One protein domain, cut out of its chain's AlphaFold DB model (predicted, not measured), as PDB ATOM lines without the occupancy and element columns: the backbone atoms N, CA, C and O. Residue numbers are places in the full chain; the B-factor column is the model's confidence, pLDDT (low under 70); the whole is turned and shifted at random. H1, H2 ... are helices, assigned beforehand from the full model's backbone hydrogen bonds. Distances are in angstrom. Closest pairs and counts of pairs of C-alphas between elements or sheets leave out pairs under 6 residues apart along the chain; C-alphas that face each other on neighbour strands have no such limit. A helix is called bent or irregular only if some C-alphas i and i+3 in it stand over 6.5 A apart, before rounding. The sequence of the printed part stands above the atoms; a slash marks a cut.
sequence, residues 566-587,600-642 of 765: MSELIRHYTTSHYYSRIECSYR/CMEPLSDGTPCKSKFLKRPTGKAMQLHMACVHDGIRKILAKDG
ATOM      1  N   MET A 566     194.411 142.485 205.899       88.69
ATOM      2  CA  MET A 566     193.446 143.490 205.435       88.69
ATOM      3  C   MET A 566     194.062 144.899 205.335       88.69
ATOM      4  O   MET A 566     193.709 145.675 204.454       88.69
ATOM      5  N   SER A 567     195.018 145.236 206.203       86.44
ATOM      6  CA  SER A 567     195.758 146.506 206.157       86.44
ATOM      7  C   SER A 567     196.573 146.672 204.868       86.44
ATOM      8  O   SER A 567     196.672 147.779 204.338       86.44
ATOM      9  N   GLU A 568     197.135 145.582 204.344       90.31
ATOM     10  CA  GLU A 568     197.880 145.577 203.086       90.31
ATOM     11  C   GLU A 568     196.941 145.732 201.892       90.31
ATOM     12  O   GLU A 568     197.242 146.526 201.002       90.31
ATOM     13  N   LEU A 569     195.777 145.072 201.931       94.19
ATOM     14  CA  LEU A 569     194.728 145.240 200.927       94.19
ATOM     15  C   LEU A 569     194.190 146.680 200.901       94.19
ATOM     16  O   LEU A 569     194.063 147.269 199.832       94.19
ATOM     17  N   ILE A 570     193.922 147.286 202.065       89.00
ATOM     18  CA  ILE A 570     193.479 148.689 202.150       89.00
ATOM     19  C   ILE A 570     194.544 149.609 201.558       89.00
ATOM     20  O   ILE A 570     194.220 150.452 200.726       89.00
ATOM     21  N   ARG A 571     195.815 149.422 201.934       90.44
ATOM     22  CA  ARG A 571     196.927 150.203 201.378       90.44
ATOM     23  C   ARG A 571     197.008 150.055 199.860       90.44
ATOM     24  O   ARG A 571     197.202 151.056 199.178       90.44
ATOM     25  N   HIS A 572     196.837 148.841 199.346       94.62
ATOM     26  CA  HIS A 572     196.811 148.570 197.916       94.62
ATOM     27  C   HIS A 572     195.647 149.283 197.214       94.62
ATOM     28  O   HIS A 572     195.882 149.979 196.226       94.62
ATOM     29  N   TYR A 573     194.424 149.233 197.756       92.25
ATOM     30  CA  TYR A 573     193.310 150.034 197.236       92.25
ATOM     31  C   TYR A 573     193.657 151.528 197.199       92.25
ATOM     32  O   TYR A 573     193.408 152.179 196.182       92.25
ATOM     33  N   THR A 574     194.296 152.063 198.251       87.62
ATOM     34  CA  THR A 574     194.713 153.474 198.310       87.62
ATOM     35  C   THR A 574     195.655 153.831 197.178       87.62
ATOM     36  O   THR A 574     195.484 154.856 196.525       87.62
ATOM     37  N   THR A 575     196.696 153.025 196.994       87.88
ATOM     38  CA  THR A 575     197.834 153.406 196.157       87.88
ATOM     39  C   THR A 575     197.667 152.996 194.707       87.88
ATOM     40  O   THR A 575     198.209 153.669 193.837       87.88
ATOM     41  N   SER A 576     196.950 151.905 194.449       90.19
ATOM     42  CA  SER A 576     196.895 151.272 193.131       90.19
ATOM     43  C   SER A 576     195.586 151.538 192.394       90.19
ATOM     44  O   SER A 576     195.608 151.672 191.176       90.19
ATOM     45  N   HIS A 577     194.461 151.671 193.106       92.88
ATOM     46  CA  HIS A 577     193.142 151.810 192.474       92.88
ATOM     47  C   HIS A 577     192.507 153.184 192.667       92.88
ATOM     48  O   HIS A 577     191.893 153.722 191.749       92.88
ATOM     49  N   TYR A 578     192.682 153.780 193.846       89.00
ATOM     50  CA  TYR A 578     191.943 154.981 194.236       89.00
ATOM     51  C   TYR A 578     192.808 156.217 194.445       89.00
ATOM     52  O   TYR A 578     192.286 157.244 194.876       89.00
ATOM     53  N   TYR A 579     194.094 156.158 194.094       82.88
ATOM     54  CA  TYR A 579     195.035 157.256 194.321       82.88
ATOM     55  C   TYR A 579     194.514 158.592 193.763       82.88
ATOM     56  O   TYR A 579     194.409 159.575 194.495       82.88
ATOM     57  N   SER A 580     194.078 158.604 192.500       73.50
ATOM     58  CA  SER A 580     193.550 159.798 191.824       73.50
ATOM     59  C   SER A 580     192.190 160.254 192.364       73.50
ATOM     60  O   SER A 580     191.939 161.450 192.485       73.50
ATOM     61  N   ARG A 581     191.305 159.324 192.743       76.38
ATOM     62  CA  ARG A 581     189.988 159.659 193.319       76.38
ATOM     63  C   ARG A 581     190.108 160.252 194.721       76.38
ATOM     64  O   ARG A 581     189.383 161.194 195.041       76.38
ATOM     65  N   ILE A 582     191.032 159.747 195.539       74.00
ATOM     66  CA  ILE A 582     191.337 160.310 196.860       74.00
ATOM     67  C   ILE A 582     191.959 161.704 196.696       74.00
ATOM     68  O   ILE A 582     191.601 162.615 197.434       74.00
ATOM     69  N   GLU A 583     192.815 161.904 195.691       68.56
ATOM     70  CA  GLU A 583     193.401 163.213 195.377       68.56
ATOM     71  C   GLU A 583     192.350 164.243 194.916       68.56
ATOM     72  O   GLU A 583     192.362 165.380 195.379       68.56
ATOM     73  N   CYS A 584     191.387 163.855 194.071       52.72
ATOM     74  CA  CYS A 584     190.336 164.766 193.595       52.72
ATOM     75  C   CYS A 584     189.267 165.096 194.646       52.72
ATOM     76  O   CYS A 584     188.676 166.173 194.591       52.72
ATOM     77  N   SER A 585     189.008 164.186 195.588       58.50
ATOM     78  CA  SER A 585     187.985 164.386 196.626       58.50
ATOM     79  C   SER A 585     188.411 165.402 197.691       58.50
ATOM     80  O   SER A 585     187.563 165.921 198.412       58.50
ATOM     81  N   TYR A 586     189.711 165.701 197.783       57.94
ATOM     82  CA  TYR A 586     190.291 166.514 198.847       57.94
ATOM     83  C   TYR A 586     191.232 167.579 198.262       57.94
ATOM     84  O   TYR A 586     192.442 167.380 198.164       57.94
ATOM     85  N   ARG A 587     190.681 168.738 197.873       48.03
ATOM     86  CA  ARG A 587     191.487 169.940 197.581       48.03
ATOM     87  C   ARG A 587     192.146 170.441 198.870       48.03
ATOM     88  O   ARG A 587     191.497 170.469 199.913       48.03
ATOM     89  N   CYS A 600     195.059 166.949 211.399       75.12
ATOM     90  CA  CYS A 600     193.920 166.545 210.586       75.12
ATOM     91  C   CYS A 600     192.653 167.191 211.165       75.12
ATOM     92  O   CYS A 600     192.343 166.982 212.336       75.12
ATOM     93  N   MET A 601     191.953 168.001 210.365       72.00
ATOM     94  CA  MET A 601     190.751 168.716 210.810       72.00
ATOM     95  C   MET A 601     189.457 167.926 210.593       72.00
ATOM     96  O   MET A 601     188.404 168.368 211.049       72.00
ATOM     97  N   GLU A 602     189.507 166.773 209.922       73.00
ATOM     98  CA  GLU A 602     188.310 165.948 209.776       73.00
ATOM     99  C   GLU A 602     188.001 165.200 211.083       73.00
ATOM    100  O   GLU A 602     188.914 164.746 211.786       73.00
ATOM    101  N   PRO A 603     186.718 165.049 211.437       72.81
ATOM    102  CA  PRO A 603     186.317 164.090 212.447       72.81
ATOM    103  C   PRO A 603     186.483 162.652 211.919       72.81
ATOM    104  O   PRO A 603     186.431 162.386 210.714       72.81
ATOM    105  N   LEU A 604     186.718 161.712 212.830       79.00
ATOM    106  CA  LEU A 604     186.655 160.276 212.572       79.00
ATOM    107  C   LEU A 604     185.207 159.863 212.245       79.00
ATOM    108  O   LEU A 604     184.270 160.651 212.391       79.00
ATOM    109  N   SER A 605     185.006 158.622 211.797       73.25
ATOM    110  CA  SER A 605     183.673 158.092 211.472       73.25
ATOM    111  C   SER A 605     182.701 158.103 212.662       73.25
ATOM    112  O   SER A 605     181.495 158.178 212.447       73.25
ATOM    113  N   ASP A 606     183.211 158.124 213.896       76.50
ATOM    114  CA  ASP A 606     182.441 158.258 215.140       76.50
ATOM    115  C   ASP A 606     182.160 159.720 215.560       76.50
ATOM    116  O   ASP A 606     181.602 159.969 216.628       76.50
ATOM    117  N   GLY A 607     182.550 160.701 214.737       80.56
ATOM    118  CA  GLY A 607     182.371 162.129 215.003       80.56
ATOM    119  C   GLY A 607     183.440 162.754 215.907       80.56
ATOM    120  O   GLY A 607     183.409 163.966 216.132       80.56
ATOM    121  N   THR A 608     184.408 161.986 216.418       75.75
ATOM    122  CA  THR A 608     185.467 162.529 217.281       75.75
ATOM    123  C   THR A 608     186.570 163.224 216.471       75.75
ATOM    124  O   THR A 608     186.895 162.792 215.368       75.75
ATOM    125  N   PRO A 609     187.188 164.311 216.974       76.94
ATOM    126  CA  PRO A 609     188.231 165.016 216.233       76.94
ATOM    127  C   PRO A 609     189.486 164.148 216.087       76.94
ATOM    128  O   PRO A 609     189.965 163.554 217.061       76.94
ATOM    129  N   CYS A 610     190.062 164.116 214.884       83.75
ATOM    130  CA  CYS A 610     191.288 163.371 214.641       83.75
ATOM    131  C   CYS A 610     192.467 163.967 215.421       83.75
ATOM    132  O   CYS A 610     192.859 165.119 215.251       83.75
ATOM    133  N   LYS A 611     193.068 163.159 216.300       80.69
ATOM    134  CA  LYS A 611     194.175 163.593 217.172       80.69
ATOM    135  C   LYS A 611     195.548 163.512 216.503       80.69
ATOM    136  O   LYS A 611     196.556 163.777 217.164       80.69
ATOM    137  N   SER A 612     195.616 163.138 215.226       78.44
ATOM    138  CA  SER A 612     196.887 163.035 214.513       78.44
ATOM    139  C   SER A 612     197.493 164.414 214.288       78.44
ATOM    140  O   SER A 612     196.975 165.239 213.536       78.44
ATOM    141  N   LYS A 613     198.624 164.645 214.959       76.25
ATOM    142  CA  LYS A 613     199.497 165.800 214.753       76.25
ATOM    143  C   LYS A 613     200.697 165.357 213.928       76.25
ATOM    144  O   LYS A 613     201.419 164.446 214.331       76.25
ATOM    145  N   PHE A 614     200.932 166.007 212.798       66.69
ATOM    146  CA  PHE A 614     202.129 165.785 212.000       66.69
ATOM    147  C   PHE A 614     203.230 166.747 212.469       66.69
ATOM    148  O   PHE A 614     203.041 167.960 212.496       66.69
ATOM    149  N   LEU A 615     204.391 166.202 212.848       53.69
ATOM    150  CA  LEU A 615     205.549 166.981 213.327       53.69
ATOM    151  C   LEU A 615     206.210 167.825 212.219       53.69
ATOM    152  O   LEU A 615     206.979 168.736 212.509       53.69
ATOM    153  N   LYS A 616     205.926 167.513 210.950       69.00
ATOM    154  CA  LYS A 616     206.359 168.222 209.734       69.00
ATOM    155  C   LYS A 616     205.194 168.236 208.740       69.00
ATOM    156  O   LYS A 616     204.275 167.434 208.901       69.00
ATOM    157  N   ARG A 617     205.240 169.088 207.703       68.06
ATOM    158  CA  ARG A 617     204.247 169.076 206.608       68.06
ATOM    159  C   ARG A 617     204.167 167.650 206.045       68.06
ATOM    160  O   ARG A 617     205.170 167.188 205.493       68.06
ATOM    161  N   PRO A 618     203.044 166.926 206.211       67.88
ATOM    162  CA  PRO A 618     202.934 165.596 205.641       67.88
ATOM    163  C   PRO A 618     203.022 165.725 204.121       67.88
ATOM    164  O   PRO A 618     202.458 166.647 203.529       67.88
ATOM    165  N   THR A 619     203.755 164.818 203.480       76.31
ATOM    166  CA  THR A 619     203.691 164.697 202.021       76.31
ATOM    167  C   THR A 619     202.251 164.371 201.622       76.31
ATOM    168  O   THR A 619     201.524 163.758 202.408       76.31
ATOM    169  N   GLY A 620     201.834 164.736 200.402       76.06
ATOM    170  CA  GLY A 620     200.485 164.412 199.910       76.06
ATOM    171  C   GLY A 620     200.132 162.936 200.133       76.06
ATOM    172  O   GLY A 620     199.079 162.626 200.676       76.06
ATOM    173  N   LYS A 621     201.097 162.036 199.895       75.06
ATOM    174  CA  LYS A 621     200.970 160.592 200.150       75.06
ATOM    175  C   LYS A 621     200.723 160.234 201.622       75.06
ATOM    176  O   LYS A 621     199.907 159.362 201.900       75.06
ATOM    177  N   ALA A 622     201.411 160.877 202.568       76.06
ATOM    178  CA  ALA A 622     201.239 160.599 203.997       76.06
ATOM    179  C   ALA A 622     199.868 161.067 204.509       76.06
ATOM    180  O   ALA A 622     199.231 160.351 205.281       76.06
ATOM    181  N   MET A 623     199.395 162.228 204.045       80.12
ATOM    182  CA  MET A 623     198.048 162.706 204.366       80.12
ATOM    183  C   MET A 623     196.980 161.805 203.733       80.12
ATOM    184  O   MET A 623     196.036 161.414 204.406       80.12
ATOM    185  N   GLN A 624     197.152 161.390 202.479       77.88
ATOM    186  CA  GLN A 624     196.209 160.498 201.793       77.88
ATOM    187  C   GLN A 624     196.115 159.123 202.455       77.88
ATOM    188  O   GLN A 624     195.014 158.612 202.641       77.88
ATOM    189  N   LEU A 625     197.245 158.534 202.867       77.44
ATOM    190  CA  LEU A 625     197.239 157.273 203.609       77.44
ATOM    191  C   LEU A 625     196.555 157.437 204.973       77.44
ATOM    192  O   LEU A 625     195.808 156.561 205.402       77.44
ATOM    193  N   HIS A 626     196.778 158.572 205.642       83.81
ATOM    194  CA  HIS A 626     196.084 158.907 206.879       83.81
ATOM    195  C   HIS A 626     194.568 159.006 206.660       83.81
ATOM    196  O   HIS A 626     193.823 158.345 207.371       83.81
ATOM    197  N   MET A 627     194.103 159.725 205.640       79.81
ATOM    198  CA  MET A 627     192.672 159.822 205.324       79.81
ATOM    199  C   MET A 627     192.067 158.465 204.942       79.81
ATOM    200  O   MET A 627     190.993 158.093 205.412       79.81
ATOM    201  N   ALA A 628     192.778 157.682 204.134       76.94
ATOM    202  CA  ALA A 628     192.338 156.364 203.704       76.94
ATOM    203  C   ALA A 628     192.173 155.382 204.873       76.94
ATOM    204  O   ALA A 628     191.167 154.675 204.929       76.94
ATOM    205  N   CYS A 629     193.139 155.354 205.795       78.25
ATOM    206  CA  CYS A 629     193.185 154.378 206.883       78.25
ATOM    207  C   CYS A 629     192.493 154.850 208.168       78.25
ATOM    208  O   CYS A 629     191.955 154.026 208.896       78.25
ATOM    209  N   VAL A 630     192.548 156.148 208.480       81.56
ATOM    210  CA  VAL A 630     192.064 156.706 209.755       81.56
ATOM    211  C   VAL A 630     190.657 157.289 209.625       81.56
ATOM    212  O   VAL A 630     189.888 157.200 210.572       81.56
ATOM    213  N   HIS A 631     190.285 157.822 208.458       82.62
ATOM    214  CA  HIS A 631     188.965 158.438 208.233       82.62
ATOM    215  C   HIS A 631     187.988 157.551 207.459       82.62
ATOM    216  O   HIS A 631     186.980 158.040 206.938       82.62
ATOM    217  N   ASP A 632     188.289 156.252 207.346       83.69
ATOM    218  CA  ASP A 632     187.514 155.304 206.541       83.69
ATOM    219  C   ASP A 632     187.316 155.780 205.084       83.69
ATOM    220  O   ASP A 632     186.362 155.382 204.412       83.69
ATOM    221  N   GLY A 633     188.207 156.641 204.565       82.75
ATOM    222  CA  GLY A 633     188.033 157.287 203.261       82.75
ATOM    223  C   GLY A 633     187.899 156.271 202.130       82.75
ATOM    224  O   GLY A 633     187.032 156.399 201.267       82.75
ATOM    225  N   ILE A 634     188.680 155.192 202.192       82.94
ATOM    226  CA  ILE A 634     188.578 154.095 201.226       82.94
ATOM    227  C   ILE A 634     187.300 153.304 201.385       82.94
ATOM    228  O   ILE A 634     186.688 152.975 200.379       82.94
ATOM    229  N   ARG A 635     186.849 153.038 202.613       80.56
ATOM    230  CA  ARG A 635     185.582 152.328 202.812       80.56
ATOM    231  C   ARG A 635     184.416 153.115 202.229       80.56
ATOM    232  O   ARG A 635     183.559 152.521 201.593       80.56
ATOM    233  N   LYS A 636     184.410 154.444 202.378       83.25
ATOM    234  CA  LYS A 636     183.389 155.314 201.774       83.25
ATOM    235  C   LYS A 636     183.425 155.270 200.245       83.25
ATOM    236  O   LYS A 636     182.368 155.289 199.624       83.25
ATOM    237  N   ILE A 637     184.612 155.215 199.642       82.25
ATOM    238  CA  ILE A 637     184.763 155.122 198.182       82.25
ATOM    239  C   ILE A 637     184.343 153.733 197.681       82.25
ATOM    240  O   ILE A 637     183.521 153.651 196.776       82.25
ATOM    241  N   LEU A 638     184.816 152.659 198.317       83.19
ATOM    242  CA  LEU A 638     184.443 151.281 197.983       83.19
ATOM    243  C   LEU A 638     182.934 151.051 198.135       83.19
ATOM    244  O   LEU A 638     182.310 150.487 197.245       83.19
ATOM    245  N   ALA A 639     182.325 151.561 199.210       83.81
ATOM    246  CA  ALA A 639     180.881 151.481 199.417       83.81
ATOM    247  C   ALA A 639     180.095 152.236 198.334       83.81
ATOM    248  O   ALA A 639     179.064 151.745 197.882       83.81
ATOM    249  N   LYS A 640     180.583 153.403 197.886       85.94
ATOM    250  CA  LYS A 640     179.985 154.139 196.758       85.94
ATOM    251  C   LYS A 640     180.094 153.378 195.439       85.94
ATOM    252  O   LYS A 640     179.182 153.469 194.627       85.94
ATOM    253  N   ASP A 641     181.173 152.626 195.249       82.19
ATOM    254  CA  ASP A 641     181.387 151.791 194.064       82.19
ATOM    255  C   ASP A 641     180.679 150.421 194.158       82.19
ATOM    256  O   ASP A 641     180.828 149.592 193.266       82.19
ATOM    257  N   GLY A 642     179.907 150.159 195.223       87.69
ATOM    258  CA  GLY A 642     179.205 148.885 195.425       87.69
ATOM    259  C   GLY A 642     180.117 147.714 195.814       87.69
ATOM    260  O   GLY A 642     179.671 146.569 195.847       87.69
TER     261      GLY A 642
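This is residues 566 to 587 and 600 to 642 of the 765 residues of an uncharacterized protein of Tigriopus californicus (UniProt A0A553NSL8). Look first for a small knot of four short helices set at wide angles to each other, with one long loop, residues 600 to 619, swinging out on the side of H3 and folding back before it enters that helix. H1, the longest helix, comes in from one side and meets H3 and H4 with its residues 570 to 574 alone, while H2 turns off sharply after the end of H1 and reaches H3 at about a right angle. You have 65 residues printed, 38 of them in four named helices in the order H1, H2, H3, H4, and no named strand; the class is all helix, meaning that the named elements are helices alone. The whole is compact, with a radius of gyration of the C-alphas of 11.7 A, and the C-alphas span 33 by 26 by 25 A along their three main axes.

Find C-alpha 566 at (193.446, 143.490, 205.435); from there H1, residues 566 to 577, runs 15.4 A to C-alpha 577 at (193.142, 151.810, 192.474). H1 is neither bent nor irregular, but only just: the C-alphas of Thr 574 and His 577 are 6.3 A apart. One residue further on, H2 takes residues 579 to 585. Past the cut, read residues 600 to 619, a stretch of 20 residues with no named element, until you reach C-alpha 620 at (200.485, 164.412, 199.910). There H3 begins; it holds residues 620 to 630 and is 15.1 A long. The last helix, H4, holds residues 633 to 640 and ends at C-alpha 640, at (179.985, 154.139, 196.758).

Start at Thr 574 in H1, where the closest pair with each of the other three helices has its H1 end. H1 touches H3 with residues 570 to 574 alone; the closest C-alphas are those of Thr 574 and Ala 628, 6.6 A apart. The two run opposite ways at a steep tilt of 42 degrees. The same residues 570 to 574 only just touch H4, with 3 pairs of C-alphas within 8 A, the closest being Thr 574 and Ile 634 at 6.8 A; these helices are about perpendicular, at 75 degrees. H1 and H2 are close but not clearly touching, with the closest C-alphas, Thr 574 and Ile 582, 7.8 A apart, and stand about perpendicular at 79 degrees. Now go to H3, the hub, which touches the three other helices. H2 and H3 only just touch, with 3 pairs of C-alphas within 8 A, the closest those of Ile 582 and Gln 624 at 6.9 A, and they are about perpendicular at 81 degrees. H3 and H4 touch only at the corner by their link, and only just, with 3 such pairs; the closest C-alphas are Ala 628 and Ile 634, 5.0 A apart. Their lines stand at a steep tilt of 66 degrees, the same way. H2 and H4 are close but not clearly touching, the closest C-alphas being Ile 582 and Gly 633 at 7.8 A. Check the backbones: in H1, H2, H3 and H4 every O i to N i+4 pair is within hydrogen-bond range.

The two C-alphas farthest apart are those of Leu 615 and Gly 642, 36.6 A. Residues 588 to 599 are not printed, and C-alphas 587 and 600 stand 13.7 A apart across this cut, which falls in the link from H2 to H3. The links from H1 to H2 and from H3 to H4 are tight. The C-alphas of residues 600 to 619 lie 11 to 18 A from the mean of the C-alphas. The mean pLDDT of the printed part is 78.5; look for values under 70 at residues 583 to 587 and 614 to 618 of this predicted model.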